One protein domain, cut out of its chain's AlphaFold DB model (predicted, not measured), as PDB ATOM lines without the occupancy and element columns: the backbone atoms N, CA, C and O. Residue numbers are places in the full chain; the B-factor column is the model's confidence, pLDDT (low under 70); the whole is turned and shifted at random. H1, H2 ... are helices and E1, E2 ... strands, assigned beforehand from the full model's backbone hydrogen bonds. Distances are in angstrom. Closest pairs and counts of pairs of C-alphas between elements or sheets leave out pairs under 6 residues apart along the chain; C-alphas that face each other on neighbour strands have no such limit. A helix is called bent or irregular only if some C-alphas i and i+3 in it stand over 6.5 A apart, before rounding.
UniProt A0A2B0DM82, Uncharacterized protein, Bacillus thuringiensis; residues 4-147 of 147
ATOM      1  N   ARG A   4     -52.576  30.436   6.759       75.62
ATOM      2  CA  ARG A   4     -53.409  30.504   7.976       75.62
ATOM      3  C   ARG A   4     -53.110  29.393   8.987       75.62
ATOM      4  O   ARG A   4     -53.088  29.666  10.180       75.62
ATOM      5  N   TYR A   5     -52.846  28.175   8.519       74.50
ATOM      6  CA  TYR A   5     -52.542  27.037   9.388       74.50
ATOM      7  C   TYR A   5     -51.193  27.231  10.090       74.50
ATOM      8  O   TYR A   5     -51.111  27.109  11.304       74.50
ATOM      9  N   LYS A   6     -50.168  27.687   9.356       74.12
ATOM     10  CA  LYS A   6     -48.862  28.035   9.941       74.12
ATOM     11  C   LYS A   6     -48.976  29.141  11.002       74.12
ATOM     12  O   LYS A   6     -48.357  29.047  12.055       74.12
ATOM     13  N   LYS A   7     -49.807  30.166  10.760       76.50
ATOM     14  CA  LYS A   7     -50.094  31.220  11.754       76.50
ATOM     15  C   LYS A   7     -50.807  30.682  12.996       76.50
ATOM     16  O   LYS A   7     -50.508  31.136  14.093       76.50
ATOM     17  N   HIS A   8     -51.753  29.762  12.827       76.12
ATOM     18  CA  HIS A   8     -52.461  29.140  13.944       76.12
ATOM     19  C   HIS A   8     -51.514  28.295  14.804       76.12
ATOM     20  O   HIS A   8     -51.463  28.501  16.011       76.12
ATOM     21  N   LEU A   9     -50.689  27.454  14.179       71.00
ATOM     22  CA  LEU A   9     -49.688  26.651  14.882       71.00
ATOM     23  C   LEU A   9     -48.671  27.514  15.647       71.00
ATOM     24  O   LEU A   9     -48.412  27.252  16.813       71.00
ATOM     25  N   LYS A  10     -48.191  28.613  15.051       74.50
ATOM     26  CA  LYS A  10     -47.280  29.550  15.733       74.50
ATOM     27  C   LYS A  10     -47.927  30.232  16.948       74.50
ATOM     28  O   LYS A  10     -47.248  30.593  17.900       74.50
ATOM     29  N   ARG A  11     -49.251  30.436  16.930       76.25
ATOM     30  CA  ARG A  11     -49.978  30.957  18.101       76.25
ATOM     31  C   ARG A  11     -50.090  29.923  19.211       76.25
ATOM     32  O   ARG A  11     -50.032  30.321  20.364       76.25
ATOM     33  N   ILE A  12     -50.294  28.657  18.861       74.44
ATOM     34  CA  ILE A  12     -50.355  27.554  19.826       74.44
ATOM     35  C   ILE A  12     -48.998  27.403  20.510       74.44
ATOM     36  O   ILE A  12     -48.935  27.419  21.731       74.44
ATOM     37  N   GLU A  13     -47.918  27.349  19.730       72.75
ATOM     38  CA  GLU A  13     -46.541  27.285  20.231       72.75
ATOM     39  C   GLU A  13     -46.255  28.405  21.239       72.75
ATOM     40  O   GLU A  13     -45.982  28.134  22.404       72.75
ATOM     41  N   ASN A  14     -46.438  29.665  20.831       75.50
ATOM     42  CA  ASN A  14     -46.168  30.832  21.676       75.50
ATOM     43  C   ASN A  14     -47.057  30.923  22.929       75.50
ATOM     44  O   ASN A  14     -46.856  31.810  23.753       75.50
ATOM     45  N   ARG A  15     -48.093  30.087  23.034       77.06
ATOM     46  CA  ARG A  15     -49.039  30.062  24.157       77.06
ATOM     47  C   ARG A  15     -48.978  28.764  24.955       77.06
ATOM     48  O   ARG A  15     -49.726  28.612  25.915       77.06
ATOM     49  N   SER A  16     -48.118  27.832  24.558       78.62
ATOM     50  CA  SER A  16     -48.011  26.532  25.202       78.62
ATOM     51  C   SER A  16     -47.259  26.650  26.527       78.62
ATOM     52  O   SER A  16     -46.231  27.329  26.573       78.62
ATOM     53  N   PRO A  17     -47.735  25.994  27.599       86.69
ATOM     54  CA  PRO A  17     -46.994  25.943  28.848       86.69
ATOM     55  C   PRO A  17     -45.622  25.271  28.677       86.69
ATOM     56  O   PRO A  17     -45.431  24.437  27.788       86.69
ATOM     57  N   ILE A  18     -44.691  25.615  29.562       88.06
ATOM     58  CA  ILE A  18     -43.355  25.021  29.674       88.06
ATOM     59  C   ILE A  18     -43.247  24.345  31.037       88.06
ATOM     60  O   ILE A  18     -43.702  24.899  32.037       88.06
ATOM     61  N   ILE A  19     -42.614  23.177  31.079       88.44
ATOM     62  CA  ILE A  19     -42.206  22.544  32.336       88.44
ATOM     63  C   ILE A  19     -40.714  22.766  32.514       88.44
ATOM     64  O   ILE A  19     -39.945  22.580  31.570       88.44
ATOM     65  N   ALA A  20     -40.304  23.176  33.707       89.81
ATOM     66  CA  ALA A  20     -38.909  23.403  34.038       89.81
ATOM     67  C   ALA A  20     -38.530  22.731  35.358       89.81
ATOM     68  O   ALA A  20     -39.360  22.574  36.249       89.81
ATOM     69  N   PHE A  21     -37.260  22.361  35.475       89.38
ATOM     70  CA  PHE A  21     -36.676  21.733  36.649       89.38
ATOM     71  C   PHE A  21     -35.486  22.538  37.149       89.38
ATOM     72  O   PHE A  21     -34.682  23.045  36.354       89.38
ATOM     73  N   SER A  22     -35.334  22.597  38.469       90.94
ATOM     74  CA  SER A  22     -34.116  23.109  39.085       90.94
ATOM     75  C   SER A  22     -33.703  22.333  40.328       90.94
ATOM     76  O   SER A  22     -34.507  21.653  40.961       90.94
ATOM     77  N   ILE A  23     -32.416  22.425  40.655       90.00
ATOM     78  CA  ILE A  23     -31.880  21.974  41.944       90.00
ATOM     79  C   ILE A  23     -32.252  22.994  43.024       90.00
ATOM     80  O   ILE A  23     -32.805  22.625  44.047       90.00
ATOM     81  N   ASP A  24     -32.040  24.283  42.754       92.06
ATOM     82  CA  ASP A  24     -32.297  25.350  43.720       92.06
ATOM     83  C   ASP A  24     -33.716  25.923  43.616       92.06
ATOM     84  O   ASP A  24     -34.372  25.863  42.572       92.06
ATOM     85  N   ASN A  25     -34.175  26.565  44.688       94.25
ATOM     86  CA  ASN A  25     -35.394  27.366  44.673       94.25
ATOM     87  C   ASN A  25     -35.154  28.686  43.913       94.25
ATOM     88  O   ASN A  25     -34.615  29.637  44.477       94.25
ATOM     89  N   LEU A  26     -35.559  28.743  42.642       94.19
ATOM     90  CA  LEU A  26     -35.317  29.899  41.771       94.19
ATOM     91  C   LEU A  26     -36.446  30.935  41.815       94.19
ATOM     92  O   LEU A  26     -36.182  32.134  41.804       94.19
ATOM     93  N   TYR A  27     -37.698  30.474  41.843       95.94
ATOM     94  CA  TYR A  27     -38.888  31.324  41.730       95.94
ATOM     95  C   TYR A  27     -40.013  30.816  42.634       95.94
ATOM     96  O   TYR A  27     -39.998  29.678  43.105       95.94
ATOM     97  N   ASN A  28     -41.027  31.642  42.864       95.88
ATOM     98  CA  ASN A  28     -42.246  31.309  43.589       95.88
ATOM     99  C   ASN A  28     -43.468  31.299  42.671       95.88
ATOM    100  O   ASN A  28     -43.475  31.842  41.566       95.88
ATOM    101  N   LYS A  29     -44.544  30.666  43.141       94.25
ATOM    102  CA  LYS A  29     -45.822  30.665  42.432       94.25
ATOM    103  C   LYS A  29     -46.327  32.101  42.267       94.25
ATOM    104  O   LYS A  29     -46.392  32.855  43.230       94.25
ATOM    105  N   SER A  30     -46.787  32.422  41.062       94.69
ATOM    106  CA  SER A  30     -47.192  33.753  40.583       94.69
ATOM    107  C   SER A  30     -46.070  34.700  40.164       94.69
ATOM    108  O   SER A  30     -46.404  35.762  39.633       94.69
ATOM    109  N   ASP A  31     -44.799  34.323  40.313       96.81
ATOM    110  CA  ASP A  31     -43.690  35.125  39.795       96.81
ATOM    111  C   ASP A  31     -43.754  35.244  38.269       96.81
ATOM    112  O   ASP A  31     -44.280  34.368  37.571       96.81
ATOM    113  N   ILE A  32     -43.205  36.347  37.758       96.00
ATOM    114  CA  ILE A  32     -43.059  36.618  36.329       96.00
ATOM    115  C   ILE A  32     -41.578  36.505  35.971       96.00
ATOM    116  O   ILE A  32     -40.729  37.146  36.588       96.00
ATOM    117  N   ILE A  33     -41.283  35.697  34.960       94.31
ATOM    118  CA  ILE A  33     -39.936  35.352  34.516       94.31
ATOM    119  C   ILE A  33     -39.749  35.864  33.089       94.31
ATOM    120  O   ILE A  33     -40.577  35.613  32.213       94.31
ATOM    121  N   ASN A  34     -38.645  36.558  32.826       92.75
ATOM    122  CA  ASN A  34     -38.288  36.945  31.462       92.75
ATOM    123  C   ASN A  34     -37.856  35.713  30.659       92.75
ATOM    124  O   ASN A  34     -37.174  34.842  31.192       92.75
ATOM    125  N   THR A  35     -38.186  35.656  29.362       88.75
ATOM    126  CA  THR A  35     -37.766  34.535  28.492       88.75
ATOM    127  C   THR A  35     -36.259  34.277  28.565       88.75
ATOM    128  O   THR A  35     -35.828  33.128  28.574       88.75
ATOM    129  N   GLU A  36     -35.455  35.336  28.659       88.75
ATOM    130  CA  GLU A  36     -34.002  35.224  28.784       88.75
ATOM    131  C   GLU A  36     -33.596  34.429  30.020       88.75
ATOM    132  O   GLU A  36     -32.661  33.652  29.932       88.75
ATOM    133  N   SER A  37     -34.322  34.532  31.133       91.81
ATOM    134  CA  SER A  37     -34.019  33.848  32.392       91.81
ATOM    135  C   SER A  37     -34.331  32.349  32.377       91.81
ATOM    136  O   SER A  37     -34.010  31.666  33.340       91.81
ATOM    137  N   LEU A  38     -34.895  31.788  31.301       90.25
ATOM    138  CA  LEU A  38     -35.135  30.340  31.220       90.25
ATOM    139  C   LEU A  38     -33.841  29.508  31.305       90.25
ATOM    140  O   LEU A  38     -33.887  28.355  31.726       90.25
ATOM    141  N   HIS A  39     -32.684  30.086  30.965       90.12
ATOM    142  CA  HIS A  39     -31.386  29.410  31.087       90.12
ATOM    143  C   HIS A  39     -30.967  29.125  32.537       90.12
ATOM    144  O   HIS A  39     -30.026  28.363  32.745       90.12
ATOM    145  N   THR A  40     -31.617  29.739  33.536       91.56
ATOM    146  CA  THR A  40     -31.301  29.487  34.950       91.56
ATOM    147  C   THR A  40     -31.820  28.133  35.420       91.56
ATOM    148  O   THR A  40     -31.328  27.601  36.409       91.56
ATOM    149  N   PHE A  41     -32.816  27.564  34.736       90.00
ATOM    150  CA  PHE A  41     -33.276  26.207  35.009       90.00
ATOM    151  C   PHE A  41     -32.250  25.195  34.503       90.00
ATOM    152  O   PHE A  41     -31.720  25.334  33.402       90.00
ATOM    153  N   ASN A  42     -32.022  24.123  35.266       89.25
ATOM    154  CA  ASN A  42     -31.154  23.031  34.822       89.25
ATOM    155  C   ASN A  42     -31.674  22.406  33.525       89.25
ATOM    156  O   ASN A  42     -30.901  22.016  32.648       89.25
ATOM    157  N   LYS A  43     -33.001  22.304  33.416       85.69
ATOM    158  CA  LYS A  43     -33.676  21.813  32.228       85.69
ATOM    159  C   LYS A  43     -35.062  22.430  32.126       85.69
ATOM    160  O   LYS A  43     -35.752  22.590  33.126       85.69
ATOM    161  N   TYR A  44     -35.498  22.724  30.912       86.00
ATOM    162  CA  TYR A  44     -36.880  23.074  30.624       86.00
ATOM    163  C   TYR A  44     -37.304  22.470  29.291       86.00
ATOM    164  O   TYR A  44     -36.466  22.158  28.438       86.00
ATOM    165  N   MET A  45     -38.608  22.304  29.119       79.88
ATOM    166  CA  MET A  45     -39.190  21.784  27.899       79.88
ATOM    167  C   MET A  45     -40.512  22.471  27.583       79.88
ATOM    168  O   MET A  45     -41.424  22.541  28.407       79.88
ATOM    169  N   GLY A  46     -40.593  22.957  26.349       75.62
ATOM    170  CA  GLY A  46     -41.799  23.463  25.713       75.62
ATOM    171  C   GLY A  46     -42.005  22.795  24.357       75.62
ATOM    172  O   GLY A  46     -41.255  21.904  23.958       75.62
ATOM    173  N   LEU A  47     -43.023  23.240  23.632       70.38
ATOM    174  CA  LEU A  47     -43.351  22.735  22.301       70.38
ATOM    175  C   LEU A  47     -42.269  23.168  21.290       70.38
ATOM    176  O   LEU A  47     -42.057  24.363  21.097       70.38
ATOM    177  N   ASN A  48     -41.584  22.216  20.644       63.34
ATOM    178  CA  ASN A  48     -40.581  22.513  19.615       63.34
ATOM    179  C   ASN A  48     -41.257  22.868  18.278       63.34
ATOM    180  O   ASN A  48     -41.919  22.037  17.654       63.34
ATOM    181  N   SER A  49     -41.060  24.099  17.802       53.66
ATOM    182  CA  SER A  49     -41.618  24.599  16.539       53.66
ATOM    183  C   SER A  49     -41.177  23.803  15.321       53.66
ATOM    184  O   SER A  49     -41.958  23.595  14.392       53.66
ATOM    185  N   THR A  50     -39.900  23.433  15.270       55.06
ATOM    186  CA  THR A  50     -39.249  23.029  14.015       55.06
ATOM    187  C   THR A  50     -39.786  21.689  13.503       55.06
ATOM    188  O   THR A  50     -39.887  21.495  12.292       55.06
ATOM    189  N   GLU A  51     -40.234  20.823  14.413       53.00
ATOM    190  CA  GLU A  51     -40.841  19.514  14.127       53.00
ATOM    191  C   GLU A  51     -42.376  19.615  13.982       53.00
ATOM    192  O   GLU A  51     -42.956  19.093  13.019       53.00
ATOM    193  N   ALA A  52     -43.028  20.415  14.836       50.34
ATOM    194  CA  ALA A  52     -44.485  20.577  14.890       50.34
ATOM    195  C   ALA A  52     -45.111  21.176  13.613       50.34
ATOM    196  O   ALA A  52     -46.265  20.888  13.272       50.34
ATOM    197  N   PHE A  53     -44.374  21.994  12.852       52.12
ATOM    198  CA  PHE A  53     -44.884  22.591  11.610       52.12
ATOM    199  C   PHE A  53     -44.987  21.610  10.428       52.12
ATOM    200  O   PHE A  53     -45.327  22.054   9.330       52.12
ATOM    201  N   SER A  54     -44.735  20.311  10.616       52.75
ATOM    202  CA  SER A  54     -44.910  19.285   9.577       52.75
ATOM    203  C   SER A  54     -46.202  18.446   9.708       52.75
ATOM    204  O   SER A  54     -46.550  17.726   8.769       52.75
ATOM    205  N   THR A  55     -46.986  18.604  10.790       58.59
ATOM    206  CA  THR A  55     -48.029  17.624  11.191       58.59
ATOM    207  C   THR A  55     -49.412  18.250  11.491       58.59
ATOM    208  O   THR A  55     -49.609  19.467  11.397       58.59
ATOM    209  N   LYS A  56     -50.432  17.419  11.788       67.56
ATOM    210  CA  LYS A  56     -51.792  17.832  12.219       67.56
ATOM    211  C   LYS A  56     -51.789  18.266  13.699       67.56
ATOM    212  O   LYS A  56     -51.067  17.682  14.492       67.56
ATOM    213  N   TYR A  57     -52.669  19.195  14.100       63.91
ATOM    214  CA  TYR A  57     -52.797  19.676  15.496       63.91
ATOM    215  C   TYR A  57     -52.942  18.561  16.547       63.91
ATOM    216  O   TYR A  57     -52.319  18.621  17.600       63.91
ATOM    217  N   LYS A  58     -53.722  17.513  16.244       67.25
ATOM    218  CA  LYS A  58     -53.858  16.339  17.119       67.25
ATOM    219  C   LYS A  58     -52.498  15.695  17.427       67.25
ATOM    220  O   LYS A  58     -52.215  15.420  18.584       67.25
ATOM    221  N   SER A  59     -51.654  15.541  16.408       67.50
ATOM    222  CA  SER A  59     -50.314  14.963  16.539       67.50
ATOM    223  C   SER A  59     -49.380  15.850  17.359       67.50
ATOM    224  O   SER A  59     -48.613  15.335  18.151       67.50
ATOM    225  N   ILE A  60     -49.499  17.178  17.242       66.56
ATOM    226  CA  ILE A  60     -48.736  18.124  18.072       66.56
ATOM    227  C   ILE A  60     -49.096  17.956  19.552       66.56
ATOM    228  O   ILE A  60     -48.218  17.939  20.404       66.56
ATOM    229  N   LYS A  61     -50.385  17.797  19.870       67.31
ATOM    230  CA  LYS A  61     -50.818  17.567  21.252       67.31
ATOM    231  C   LYS A  61     -50.295  16.226  21.786       67.31
ATOM    232  O   LYS A  61     -49.797  16.174  22.903       67.31
ATOM    233  N   GLU A  62     -50.386  15.161  20.993       70.38
ATOM    234  CA  GLU A  62     -49.844  13.837  21.340       70.38
ATOM    235  C   GLU A  62     -48.321  13.880  21.556       70.38
ATOM    236  O   GLU A  62     -47.813  13.280  22.501       70.38
ATOM    237  N   GLU A  63     -47.599  14.651  20.744       69.06
ATOM    238  CA  GLU A  63     -46.160  14.879  20.883       69.06
ATOM    239  C   GLU A  63     -45.825  15.681  22.148       69.06
ATOM    240  O   GLU A  63     -44.909  15.307  22.875       69.06
ATOM    241  N   MET A  64     -46.603  16.718  22.488       68.25
ATOM    242  CA  MET A  64     -46.454  17.433  23.764       68.25
ATOM    243  C   MET A  64     -46.626  16.499  24.959       68.25
ATOM    244  O   MET A  64     -45.840  16.575  25.895       68.25
ATOM    245  N   HIS A  65     -47.630  15.616  24.922       68.06
ATOM    246  CA  HIS A  65     -47.834  14.608  25.962       68.06
ATOM    247  C   HIS A  65     -46.670  13.629  26.035       68.06
ATOM    248  O   HIS A  65     -46.176  13.352  27.117       68.06
ATOM    249  N   THR A  66     -46.207  13.132  24.893       68.44
ATOM    250  CA  THR A  66     -45.121  12.150  24.829       68.44
ATOM    251  C   THR A  66     -43.810  12.749  25.337       68.44
ATOM    252  O   THR A  66     -43.120  12.140  26.149       68.44
ATOM    253  N   ASN A  67     -43.510  13.982  24.932       68.88
ATOM    254  CA  ASN A  67     -42.366  14.732  25.423       68.88
ATOM    255  C   ASN A  67     -42.506  15.004  26.920       68.88
ATOM    256  O   ASN A  67     -41.554  14.778  27.652       68.88
ATOM    257  N   LEU A  68     -43.687  15.425  27.389       71.50
ATOM    258  CA  LEU A  68     -43.968  15.640  28.810       71.50
ATOM    259  C   LEU A  68     -43.758  14.370  29.628       71.50
ATOM    260  O   LEU A  68     -43.087  14.427  30.651       71.50
ATOM    261  N   ILE A  69     -44.264  13.233  29.157       70.38
ATOM    262  CA  ILE A  69     -44.066  11.934  29.797       70.38
ATOM    263  C   ILE A  69     -42.568  11.633  29.876       70.38
ATOM    264  O   ILE A  69     -42.039  11.516  30.972       70.38
ATOM    265  N   MET A  70     -41.851  11.648  28.745       65.31
ATOM    266  CA  MET A  70     -40.406  11.380  28.720       65.31
ATOM    267  C   MET A  70     -39.587  12.357  29.574       65.31
ATOM    268  O   MET A  70     -38.562  11.985  30.136       65.31
ATOM    269  N   PHE A  71     -39.994  13.619  29.641       69.62
ATOM    270  CA  PHE A  71     -39.287  14.664  30.373       69.62
ATOM    271  C   PHE A  71     -39.555  14.608  31.867       69.62
ATOM    272  O   PHE A  71     -38.674  14.899  32.662       69.62
ATOM    273  N   THR A  72     -40.764  14.249  32.266       67.94
ATOM    274  CA  THR A  72     -41.121  14.241  33.680       67.94
ATOM    275  C   THR A  72     -40.703  12.909  34.303       67.94
ATOM    276  O   THR A  72     -40.077  12.936  35.350       67.94
ATOM    277  N   ASP A  73     -40.866  11.785  33.598       67.06
ATOM    278  CA  ASP A  73     -40.418  10.447  34.016       67.06
ATOM    279  C   ASP A  73     -38.886  10.382  34.213       67.06
ATOM    280  O   ASP A  73     -38.393  10.160  35.319       67.06
ATOM    281  N   ASN A  74     -38.095  10.747  33.190       62.84
ATOM    282  CA  ASN A  74     -36.626  10.693  33.286       62.84
ATOM    283  C   ASN A  74     -36.041  11.636  34.356       62.84
ATOM    284  O   ASN A  74     -35.050  11.302  35.005       62.84
ATOM    285  N   TYR A  75     -36.594  12.841  34.520       64.00
ATOM    286  CA  TYR A  75     -35.994  13.863  35.389       64.00
ATOM    287  C   TYR A  75     -36.563  13.845  36.815       64.00
ATOM    288  O   TYR A  75     -35.896  14.316  37.746       64.00
ATOM    289  N   LEU A  76     -37.754  13.274  37.020       64.75
ATOM    290  CA  LEU A  76     -38.237  12.951  38.358       64.75
ATOM    291  C   LEU A  76     -37.450  11.780  38.951       64.75
ATOM    292  O   LEU A  76     -36.936  11.941  40.058       64.75
ATOM    293  N   MET A  77     -37.286  10.691  38.190       62.50
ATOM    294  CA  MET A  77     -36.679   9.440  38.663       62.50
ATOM    295  C   MET A  77     -35.144   9.454  38.685       62.50
ATOM    296  O   MET A  77     -34.531   8.829  39.547       62.50
ATOM    297  N   CYS A  78     -34.486  10.153  37.751       55.81
ATOM    298  CA  CYS A  78     -33.018  10.108  37.614       55.81
ATOM    299  C   CYS A  78     -32.326  11.476  37.733       55.81
ATOM    300  O   CYS A  78     -31.098  11.558  37.670       55.81
ATOM    301  N   GLY A  79     -33.086  12.563  37.881       61.38
ATOM    302  CA  GLY A  79     -32.541  13.914  37.998       61.38
ATOM    303  C   GLY A  79     -32.343  14.334  39.453       61.38
ATOM    304  O   GLY A  79     -33.277  14.262  40.247       61.38
ATOM    305  N   ASN A  80     -31.172  14.893  39.785       71.44
ATOM    306  CA  ASN A  80     -30.892  15.531  41.085       71.44
ATOM    307  C   ASN A  80     -31.637  16.878  41.269       71.44
ATOM    308  O   ASN A  80     -31.124  17.803  41.888       71.44
ATOM    309  N   HIS A  81     -32.800  17.038  40.635       78.38
ATOM    310  CA  HIS A  81     -33.619  18.245  40.686       78.38
ATOM    311  C   HIS A  81     -34.590  18.150  41.855       78.38
ATOM    312  O   HIS A  81     -35.287  17.144  41.976       78.38
ATOM    313  N   GLU A  82     -34.677  19.202  42.660       86.88
ATOM    314  CA  GLU A  82     -35.591  19.262  43.802       86.88
ATOM    315  C   GLU A  82     -36.898  19.977  43.458       86.88
ATOM    316  O   GLU A  82     -37.927  19.675  44.055       86.88
ATOM    317  N   TYR A  83     -36.880  20.895  42.487       90.50
ATOM    318  CA  TYR A  83     -38.017  21.751  42.165       90.50
ATOM    319  C   TYR A  83     -38.526  21.536  40.744       90.50
ATOM    320  O   TYR A  83     -37.754  21.400  39.790       90.50
ATOM    321  N   ILE A  84     -39.848  21.586  40.610       90.19
ATOM    322  CA  ILE A  84     -40.593  21.484  39.357       90.19
ATOM    323  C   ILE A  84     -41.416  22.752  39.198       90.19
ATOM    324  O   ILE A  84     -42.084  23.175  40.140       90.19
ATOM    325  N   TYR A  85     -41.404  23.336  38.007       92.31
ATOM    326  CA  TYR A  85     -42.146  24.548  37.685       92.31
ATOM    327  C   TYR A  85     -43.007  24.312  36.457       92.31
ATOM    328  O   TYR A  85     -42.541  23.773  35.451       92.31
ATOM    329  N   LEU A  86     -44.242  24.799  36.518       92.12
ATOM    330  CA  LEU A  86     -45.098  24.953  35.354       92.12
ATOM    331  C   LEU A  86     -45.196  26.441  35.022       92.12
ATOM    332  O   LEU A  86     -45.657  27.250  35.833       92.12
ATOM    333  N   LEU A  87     -44.752  26.797  33.823       92.94
ATOM    334  CA  LEU A  87     -44.631  28.167  33.347       92.94
ATOM    335  C   LEU A  87     -45.635  28.419  32.223       92.94
ATOM    336  O   LEU A  87     -45.707  27.655  31.261       92.94
ATOM    337  N   LEU A  88     -46.391  29.509  32.318       91.75
ATOM    338  CA  LEU A  88     -47.369  29.908  31.309       91.75
ATOM    339  C   LEU A  88     -46.879  31.153  30.559       91.75
ATOM    340  O   LEU A  88     -46.697  32.187  31.206       91.75
ATOM    341  N   PRO A  89     -46.681  31.107  29.229       89.50
ATOM    342  CA  PRO A  89     -46.284  32.289  28.473       89.50
ATOM    343  C   PRO A  89     -47.359  33.383  28.513       89.50
ATOM    344  O   PRO A  89     -48.561  33.129  28.381       89.50
ATOM    345  N   LEU A  90     -46.902  34.622  28.649       89.00
ATOM    346  CA  LEU A  90     -47.686  35.846  28.567       89.00
ATOM    347  C   LEU A  90     -47.477  36.529  27.205       89.00
ATOM    348  O   LEU A  90     -46.577  36.203  26.431       89.00
ATOM    349  N   LEU A  91     -48.357  37.480  26.874       81.75
ATOM    350  CA  LEU A  91     -48.359  38.152  25.565       81.75
ATOM    351  C   LEU A  91     -47.146  39.066  25.337       81.75
ATOM    352  O   LEU A  91     -46.857  39.409  24.191       81.75
ATOM    353  N   ASP A  92     -46.469  39.460  26.408       86.19
ATOM    354  CA  ASP A  92     -45.302  40.342  26.416       86.19
ATOM    355  C   ASP A  92     -43.965  39.582  26.337       86.19
ATOM    356  O   ASP A  92     -42.907  40.201  26.405       86.19
ATOM    357  N   GLY A  93     -43.994  38.255  26.157       83.69
ATOM    358  CA  GLY A  93     -42.780  37.439  26.101       83.69
ATOM    359  C   GLY A  93     -42.184  37.138  27.479       83.69
ATOM    360  O   GLY A  93     -41.007  36.787  27.577       83.69
ATOM    361  N   THR A  94     -42.974  37.264  28.542       92.31
ATOM    362  CA  THR A  94     -42.637  36.745  29.871       92.31
ATOM    363  C   THR A  94     -43.391  35.445  30.153       92.31
ATOM    364  O   THR A  94     -44.273  35.041  29.396       92.31
ATOM    365  N   TYR A  95     -43.042  34.768  31.241       93.56
ATOM    366  CA  TYR A  95     -43.718  33.570  31.720       93.56
ATOM    367  C   TYR A  95     -44.199  33.776  33.145       93.56
ATOM    368  O   TYR A  95     -43.452  34.263  33.985       93.56
ATOM    369  N   LYS A  96     -45.421  33.343  33.442       94.75
ATOM    370  CA  LYS A  96     -45.926  33.276  34.811       94.75
ATOM    371  C   LYS A  96     -45.701  31.884  35.387       94.75
ATOM    372  O   LYS A  96     -46.130  30.904  34.779       94.75
ATOM    373  N   VAL A  97     -45.121  31.795  36.579       95.38
ATOM    374  CA  VAL A  97     -45.087  30.545  37.350       95.38
ATOM    375  C   VAL A  97     -46.499  30.254  37.847       95.38
ATOM    376  O   VAL A  97     -47.035  30.979  38.688       95.38
ATOM    377  N   ILE A  98     -47.133  29.219  37.310       93.94
ATOM    378  CA  ILE A  98     -48.500  28.839  37.688       93.94
ATOM    379  C   ILE A  98     -48.531  27.661  38.654       93.94
ATOM    380  O   ILE A  98     -49.451  27.591  39.465       93.94
ATOM    381  N   GLU A  99     -47.512  26.806  38.629       92.88
ATOM    382  CA  GLU A  99     -47.266  25.802  39.664       92.88
ATOM    383  C   GLU A  99     -45.775  25.720  39.976       92.88
ATOM    384  O   GLU A  99     -44.931  25.984  39.113       92.88
ATOM    385  N   LYS A 100     -45.485  25.371  41.228       93.19
ATOM    386  CA  LYS A 100     -44.151  25.102  41.748       93.19
ATOM    387  C   LYS A 100     -44.289  24.026  42.809       93.19
ATOM    388  O   LYS A 100     -45.007  24.254  43.775       93.19
ATOM    389  N   GLU A 101     -43.547  22.942  42.659       91.88
ATOM    390  CA  GLU A 101     -43.495  21.871  43.650       91.88
ATOM    391  C   GLU A 101     -42.043  21.581  44.026       91.88
ATOM    392  O   GLU A 101     -41.157  21.626  43.169       91.88
ATOM    393  N   ASN A 102     -41.806  21.291  45.305       90.50
ATOM    394  CA  ASN A 102     -40.570  20.679  45.779       90.50
ATOM    395  C   ASN A 102     -40.832  19.181  45.989       90.50
ATOM    396  O   ASN A 102     -41.791  18.824  46.669       90.50
ATOM    397  N   LYS A 103     -39.991  18.312  45.419       85.44
ATOM    398  CA  LYS A 103     -40.182  16.852  45.464       85.44
ATOM    399  C   LYS A 103     -40.291  16.331  46.898       85.44
ATOM    400  O   LYS A 103     -41.217  15.594  47.213       85.44
ATOM    401  N   THR A 104     -39.374  16.739  47.774       83.31
ATOM    402  CA  THR A 104     -39.322  16.274  49.166       83.31
ATOM    403  C   THR A 104     -40.506  16.784  49.981       83.31
ATOM    404  O   THR A 104     -41.092  16.035  50.760       83.31
ATOM    405  N   GLU A 105     -40.885  18.051  49.819       88.19
ATOM    406  CA  GLU A 105     -42.065  18.607  50.491       88.19
ATOM    407  C   GLU A 105     -43.350  17.924  50.018       88.19
ATOM    408  O   GLU A 105     -44.205  17.605  50.847       88.19
ATOM    409  N   TRP A 106     -43.459  17.652  48.716       87.31
ATOM    410  CA  TRP A 106     -44.595  16.950  48.131       87.31
ATOM    411  C   TRP A 106     -44.714  15.523  48.663       87.31
ATOM    412  O   TRP A 106     -45.760  15.173  49.205       87.31
ATOM    413  N   ALA A 107     -43.630  14.744  48.601       82.56
ATOM    414  CA  ALA A 107     -43.558  13.390  49.148       82.56
ATOM    415  C   ALA A 107     -43.955  13.360  50.632       82.56
ATOM    416  O   ALA A 107     -44.815  12.587  51.052       82.56
ATOM    417  N   ASN A 108     -43.406  14.278  51.433       84.00
ATOM    418  CA  ASN A 108     -43.745  14.382  52.851       84.00
ATOM    419  C   ASN A 108     -45.226  14.718  53.082       84.00
ATOM    420  O   ASN A 108     -45.837  14.202  54.019       84.00
ATOM    421  N   ALA A 109     -45.805  15.619  52.287       85.50
ATOM    422  CA  ALA A 109     -47.217  15.978  52.391       85.50
ATOM    423  C   ALA A 109     -48.132  14.825  51.954       85.50
ATOM    424  O   ALA A 109     -49.155  14.582  52.597       85.50
ATOM    425  N   TYR A 110     -47.740  14.110  50.900       84.12
ATOM    426  CA  TYR A 110     -48.419  12.929  50.387       84.12
ATOM    427  C   TYR A 110     -48.462  11.815  51.434       84.12
ATOM    428  O   TYR A 110     -49.544  11.401  51.847       84.12
ATOM    429  N   TRP A 111     -47.310  11.411  51.971       82.75
ATOM    430  CA  TRP A 111     -47.239  10.315  52.940       82.75
ATOM    431  C   TRP A 111     -47.891  10.650  54.279       82.75
ATOM    432  O   TRP A 111     -48.550   9.798  54.864       82.75
ATOM    433  N   LYS A 112     -47.852  11.912  54.725       84.94
ATOM    434  CA  LYS A 112     -48.650  12.348  55.888       84.94
ATOM    435  C   LYS A 112     -50.155  12.145  55.701       84.94
ATOM    436  O   LYS A 112     -50.874  12.055  56.693       84.94
ATOM    437  N   LYS A 113     -50.638  12.151  54.458       85.81
ATOM    438  CA  LYS A 113     -52.049  11.943  54.124       85.81
ATOM    439  C   LYS A 113     -52.370  10.465  53.916       85.81
ATOM    440  O   LYS A 113     -53.389  10.011  54.426       85.81
ATOM    441  N   GLU A 114     -51.533   9.748  53.171       82.62
ATOM    442  CA  GLU A 114     -51.786   8.357  52.777       82.62
ATOM    443  C   GLU A 114     -51.397   7.336  53.858       82.62
ATOM    444  O   GLU A 114     -52.072   6.317  54.007       82.62
ATOM    445  N   ASP A 115     -50.362   7.618  54.652       80.38
ATOM    446  CA  ASP A 115     -49.899   6.765  55.751       80.38
ATOM    447  C   ASP A 115     -49.406   7.597  56.958       80.38
ATOM    448  O   ASP A 115     -48.210   7.673  57.250       80.38
ATOM    449  N   PRO A 116     -50.324   8.251  57.697       83.25
ATOM    450  CA  PRO A 116     -49.969   9.140  58.806       83.25
ATOM    451  C   PRO A 116     -49.239   8.441  59.963       83.25
ATOM    452  O   PRO A 116     -48.586   9.115  60.761       83.25
ATOM    453  N   ASN A 117     -49.366   7.115  60.069       86.12
ATOM    454  CA  ASN A 117     -48.758   6.306  61.123       86.12
ATOM    455  C   ASN A 117     -47.450   5.631  60.677       86.12
ATOM    456  O   ASN A 117     -46.823   4.972  61.507       86.12
ATOM    457  N   ASN A 118     -47.039   5.804  59.412       75.81
ATOM    458  CA  ASN A 118     -45.868   5.153  58.825       75.81
ATOM    459  C   ASN A 118     -45.908   3.620  59.000       75.81
ATOM    460  O   ASN A 118     -44.938   2.998  59.429       75.81
ATOM    461  N   GLU A 119     -47.062   3.007  58.732       77.69
ATOM    462  CA  GLU A 119     -47.256   1.553  58.810       77.69
ATOM    463  C   GLU A 119     -46.636   0.816  57.604       77.69
ATOM    464  O   GLU A 119     -46.398  -0.394  57.660       77.69
ATOM    465  N   ARG A 120     -46.349   1.533  56.511       67.50
ATOM    466  CA  ARG A 120     -45.759   1.027  55.268       67.50
ATOM    467  C   ARG A 120     -44.287   1.432  55.172       67.50
ATOM    468  O   ARG A 120     -43.904   2.205  54.307       67.50
ATOM    469  N   ASP A 121     -43.446   0.838  56.018       59.09
ATOM    470  CA  ASP A 121     -41.989   1.087  56.125       59.09
ATOM    471  C   ASP A 121     -41.159   0.958  54.812       59.09
ATOM    472  O   ASP A 121     -39.955   1.211  54.827       59.09
ATOM    473  N   TRP A 122     -41.744   0.539  53.680       58.56
ATOM    474  CA  TRP A 122     -41.018   0.119  52.468       58.56
ATOM    475  C   TRP A 122     -41.508   0.705  51.126       58.56
ATOM    476  O   TRP A 122     -40.848   0.464  50.115       58.56
ATOM    477  N   CYS A 123     -42.596   1.483  51.079       56.53
ATOM    478  CA  CYS A 123     -43.062   2.150  49.851       56.53
ATOM    479  C   CYS A 123     -42.792   3.648  49.963       56.53
ATOM    480  O   CYS A 123     -43.518   4.311  50.687       56.53
ATOM    481  N   PHE A 124     -41.769   4.192  49.294       58.91
ATOM    482  CA  PHE A 124     -41.481   5.627  49.453       58.91
ATOM    483  C   PHE A 124     -40.989   6.396  48.231       58.91
ATOM    484  O   PHE A 124     -40.906   7.606  48.356       58.91
ATOM    485  N   ILE A 125     -40.622   5.769  47.108       58.62
ATOM    486  CA  ILE A 125     -39.996   6.520  45.997       58.62
ATOM    487  C   ILE A 125     -40.738   6.370  44.668       58.62
ATOM    488  O   ILE A 125     -40.758   7.308  43.882       58.62
ATOM    489  N   ASP A 126     -41.345   5.216  44.390       62.78
ATOM    490  CA  ASP A 126     -41.982   5.017  43.084       62.78
ATOM    491  C   ASP A 126     -43.431   5.552  43.077       62.78
ATOM    492  O   ASP A 126     -43.836   6.231  42.138       62.78
ATOM    493  N   GLU A 127     -44.198   5.323  44.153       66.19
ATOM    494  CA  GLU A 127     -45.624   5.699  44.235       66.19
ATOM    495  C   GLU A 127     -45.852   7.221  44.325       66.19
ATOM    496  O   GLU A 127     -46.722   7.773  43.652       66.19
ATOM    497  N   ASP A 128     -45.063   7.926  45.135       73.25
ATOM    498  CA  ASP A 128     -45.198   9.373  45.329       73.25
ATOM    499  C   ASP A 128     -44.696  10.174  44.119       73.25
ATOM    500  O   ASP A 128     -45.252  11.230  43.794       73.25
ATOM    501  N   ILE A 129     -43.678   9.664  43.424       75.38
ATOM    502  CA  ILE A 129     -43.185  10.251  42.180       75.38
ATOM    503  C   ILE A 129     -44.188  10.056  41.035       75.38
ATOM    504  O   ILE A 129     -44.419  11.012  40.288       75.38
ATOM    505  N   ASP A 130     -44.825   8.887  40.921       77.38
ATOM    506  CA  ASP A 130     -45.880   8.636  39.930       77.38
ATOM    507  C   ASP A 130     -47.100   9.550  40.145       77.38
ATOM    508  O   ASP A 130     -47.649  10.119  39.191       77.38
ATOM    509  N   ASP A 131     -47.500   9.777  41.397       81.94
ATOM    510  CA  ASP A 131     -48.605  10.684  41.716       81.94
ATOM    511  C   ASP A 131     -48.229  12.161  41.506       81.94
ATOM    512  O   ASP A 131     -49.034  12.946  40.987       81.94
ATOM    513  N   LEU A 132     -46.991  12.557  41.829       82.88
ATOM    514  CA  LEU A 132     -46.464  13.885  41.492       82.88
ATOM    515  C   LEU A 132     -46.437  14.100  39.971       82.88
ATOM    516  O   LEU A 132     -46.812  15.168  39.478       82.88
ATOM    517  N   PHE A 133     -46.038  13.081  39.216       80.00
ATOM    518  CA  PHE A 133     -46.066  13.091  37.761       80.00
ATOM    519  C   PHE A 133     -47.488  13.291  37.225       80.00
ATOM    520  O   PHE A 133     -47.722  14.207  36.425       80.00
ATOM    521  N   CYS A 134     -48.452  12.502  37.708       83.12
ATOM    522  CA  CYS A 134     -49.856  12.628  37.321       83.12
ATOM    523  C   CYS A 134     -50.398  14.030  37.631       83.12
ATOM    524  O   CYS A 134     -51.004  14.665  36.764       83.12
ATOM    525  N   TYR A 135     -50.095  14.563  38.816       87.00
ATOM    526  CA  TYR A 135     -50.476  15.916  39.214       87.00
ATOM    527  C   TYR A 135     -49.943  16.984  38.245       87.00
ATOM    528  O   TYR A 135     -50.702  17.843  37.779       87.00
ATOM    529  N   ILE A 136     -48.658  16.929  37.883       85.12
ATOM    530  CA  ILE A 136     -48.054  17.891  36.949       85.12
ATOM    531  C   ILE A 136     -48.693  17.790  35.553       85.12
ATOM    532  O   ILE A 136     -48.981  18.826  34.937       85.12
ATOM    533  N   ILE A 137     -48.988  16.576  35.072       82.19
ATOM    534  CA  ILE A 137     -49.688  16.361  33.793       82.19
ATOM    535  C   ILE A 137     -51.090  16.965  33.817       82.19
ATOM    536  O   ILE A 137     -51.463  17.681  32.884       82.19
ATOM    537  N   GLU A 138     -51.869  16.725  34.870       86.00
ATOM    538  CA  GLU A 138     -53.225  17.265  34.988       86.00
ATOM    539  C   GLU A 138     -53.234  18.797  34.949       86.00
ATOM    540  O   GLU A 138     -54.068  19.418  34.272       86.00
ATOM    541  N   LYS A 139     -52.274  19.429  35.635       86.94
ATOM    542  CA  LYS A 139     -52.105  20.887  35.612       86.94
ATOM    543  C   LYS A 139     -51.748  21.377  34.220       86.94
ATOM    544  O   LYS A 139     -52.389  22.302  33.715       86.94
ATOM    545  N   PHE A 140     -50.782  20.736  33.571       83.12
ATOM    546  CA  PHE A 140     -50.388  21.061  32.206       83.12
ATOM    547  C   PHE A 140     -51.569  20.947  31.225       83.12
ATOM    548  O   PHE A 140     -51.848  21.880  30.464       83.12
ATOM    549  N   GLU A 141     -52.340  19.859  31.296       80.12
ATOM    550  CA  GLU A 141     -53.521  19.638  30.458       80.12
ATOM    551  C   GLU A 141     -54.591  20.712  30.621       80.12
ATOM    552  O   GLU A 141     -55.189  21.156  29.632       80.12
ATOM    553  N   LYS A 142     -54.865  21.104  31.869       84.31
ATOM    554  CA  LYS A 142     -55.857  22.134  32.178       84.31
ATOM    555  C   LYS A 142     -55.536  23.432  31.444       84.31
ATOM    556  O   LYS A 142     -56.449  24.075  30.930       84.31
ATOM    557  N   HIS A 143     -54.254  23.777  31.354       80.62
ATOM    558  CA  HIS A 143     -53.805  24.994  30.693       80.62
ATOM    559  C   HIS A 143     -53.736  24.872  29.172       80.62
ATOM    560  O   HIS A 143     -54.003  25.854  28.490       80.62
ATOM    561  N   ILE A 144     -53.502  23.685  28.610       72.81
ATOM    562  CA  ILE A 144     -53.626  23.487  27.155       72.81
ATOM    563  C   ILE A 144     -55.082  23.588  26.689       72.81
ATOM    564  O   ILE A 144     -55.344  24.175  25.644       72.81
ATOM    565  N   LYS A 145     -56.041  23.037  27.447       63.38
ATOM    566  CA  LYS A 145     -57.473  23.030  27.073       63.38
ATOM    567  C   LYS A 145     -58.085  24.433  26.974       63.38
ATOM    568  O   LYS A 145     -59.104  24.597  26.312       63.38
ATOM    569  N   THR A 146     -57.492  25.428  27.631       56.81
ATOM    570  CA  THR A 146     -57.951  26.823  27.591       56.81
ATOM    571  C   THR A 146     -57.556  27.599  26.324       56.81
ATOM    572  O   THR A 146     -57.943  28.763  26.207       56.81
ATOM    573  N   TYR A 147     -56.827  26.990  25.378       51.97
ATOM    574  CA  TYR A 147     -56.336  27.633  24.147       51.97
ATOM    575  C   TYR A 147     -56.894  27.009  22.865       51.97
ATOM    576  O   TYR A 147     -57.051  27.785  21.889       51.97
TER     577      TYR A 147
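AT A GLANCE: This is residues 4 to 147 of the 147 residues of an uncharacterized protein of Bacillus thuringiensis (UniProt A0A2B0DM82). What shape do these atoms make? A curled sheet of five strands has two long helices, H4 and H6, side by side over one face, while H1 and H5 lie toward opposite ends of the longest axis. What is it made of? The printed part has 144 residues, with six named helices and five named strands in the order H1 E1 E2 H2 E3 H3 H4 E4 E5 H5 H6; the class is mixed, and the sheet, E2 E5 E4 E1 E3, is antiparallel throughout. How large is it? It is compact, with a radius of gyration of the C-alphas of 16.5 A, and spans 59 by 29 by 25 A, only just a rod.

IN THESE COORDINATES: Where does the first half run? H1 is residues 4 to 13, with C-alpha 4 at (-53.409, 30.504, 7.976); E1 is 18 to 22, E2 32 to 34, H2 35 to 40, E3 43 to 45 and H3 49 to 52. H2 is only just irregular: C-alphas 36 and 39 are 6.8 A apart. What follows? H4 is residues 57 to 77, 30.0 A long; E4 is 83 to 89, 19.2 A; E5 is 94 to 102, 22.7 A, and bends by 59 degrees at residue 98. H5 is 103 to 114, 16.1 A, and H6 is 126 to 145, 28.6 A, ending at C-alpha 145 (-57.473, 23.030, 27.073).

HOW THE PARTS SIT: How do the strands pair? The strongly twisted sheet has N 33 and O 95 of E2 and E5 at 2.8 A, N 84 and O 101 of the hairpin E4 and E5 at 2.9 A, N 20 and O 85 of E1 and E4 at 2.9 A, and N 21 and O 43 of E1 and E3 at 2.8 A, each within hydrogen-bond range. What is on the sheet? H4 makes two layers with it, a helix on one face, at a height of 9.8 A over E1 and E3; E3, H3 H4 and E4 form a split strand-helix-strand unit, two strands running the same way with E1 between them, its crossover right-handed. H6, on the same face, touches H4 at Phe 133 and Thr 72, C-alphas 6.5 A apart, at a shallow tilt of 29 degrees, opposite ways; H5 only grazes the sheet and touches H6, C-alphas of Ala 107 and Asp 128 5.8 A apart, about perpendicular at 75 degrees. And the rest? H2 is on the sheet over none of its strands, and H1 only just touches H3, with 3 pairs of C-alphas within 8 A. Every O i to N i+4 pair is within hydrogen-bond range in H1, H4, H5 and H6; H2 has 0 of 2, but 2 of 3 O i to N i+3 pairs, and H3 is too short for an i+4 pair.

THE WHOLE: How far does it reach? The two C-alphas farthest apart, Arg 4 and Glu 119, are 58.8 A apart. Is it continuous? The printed part has no cut; the link from H5 to H6, 11 residues, is long. Where is confidence low? Mean pLDDT of the printed part is 78.6, with 40 residues under 70, among them 48 to 61 and 120 to 127.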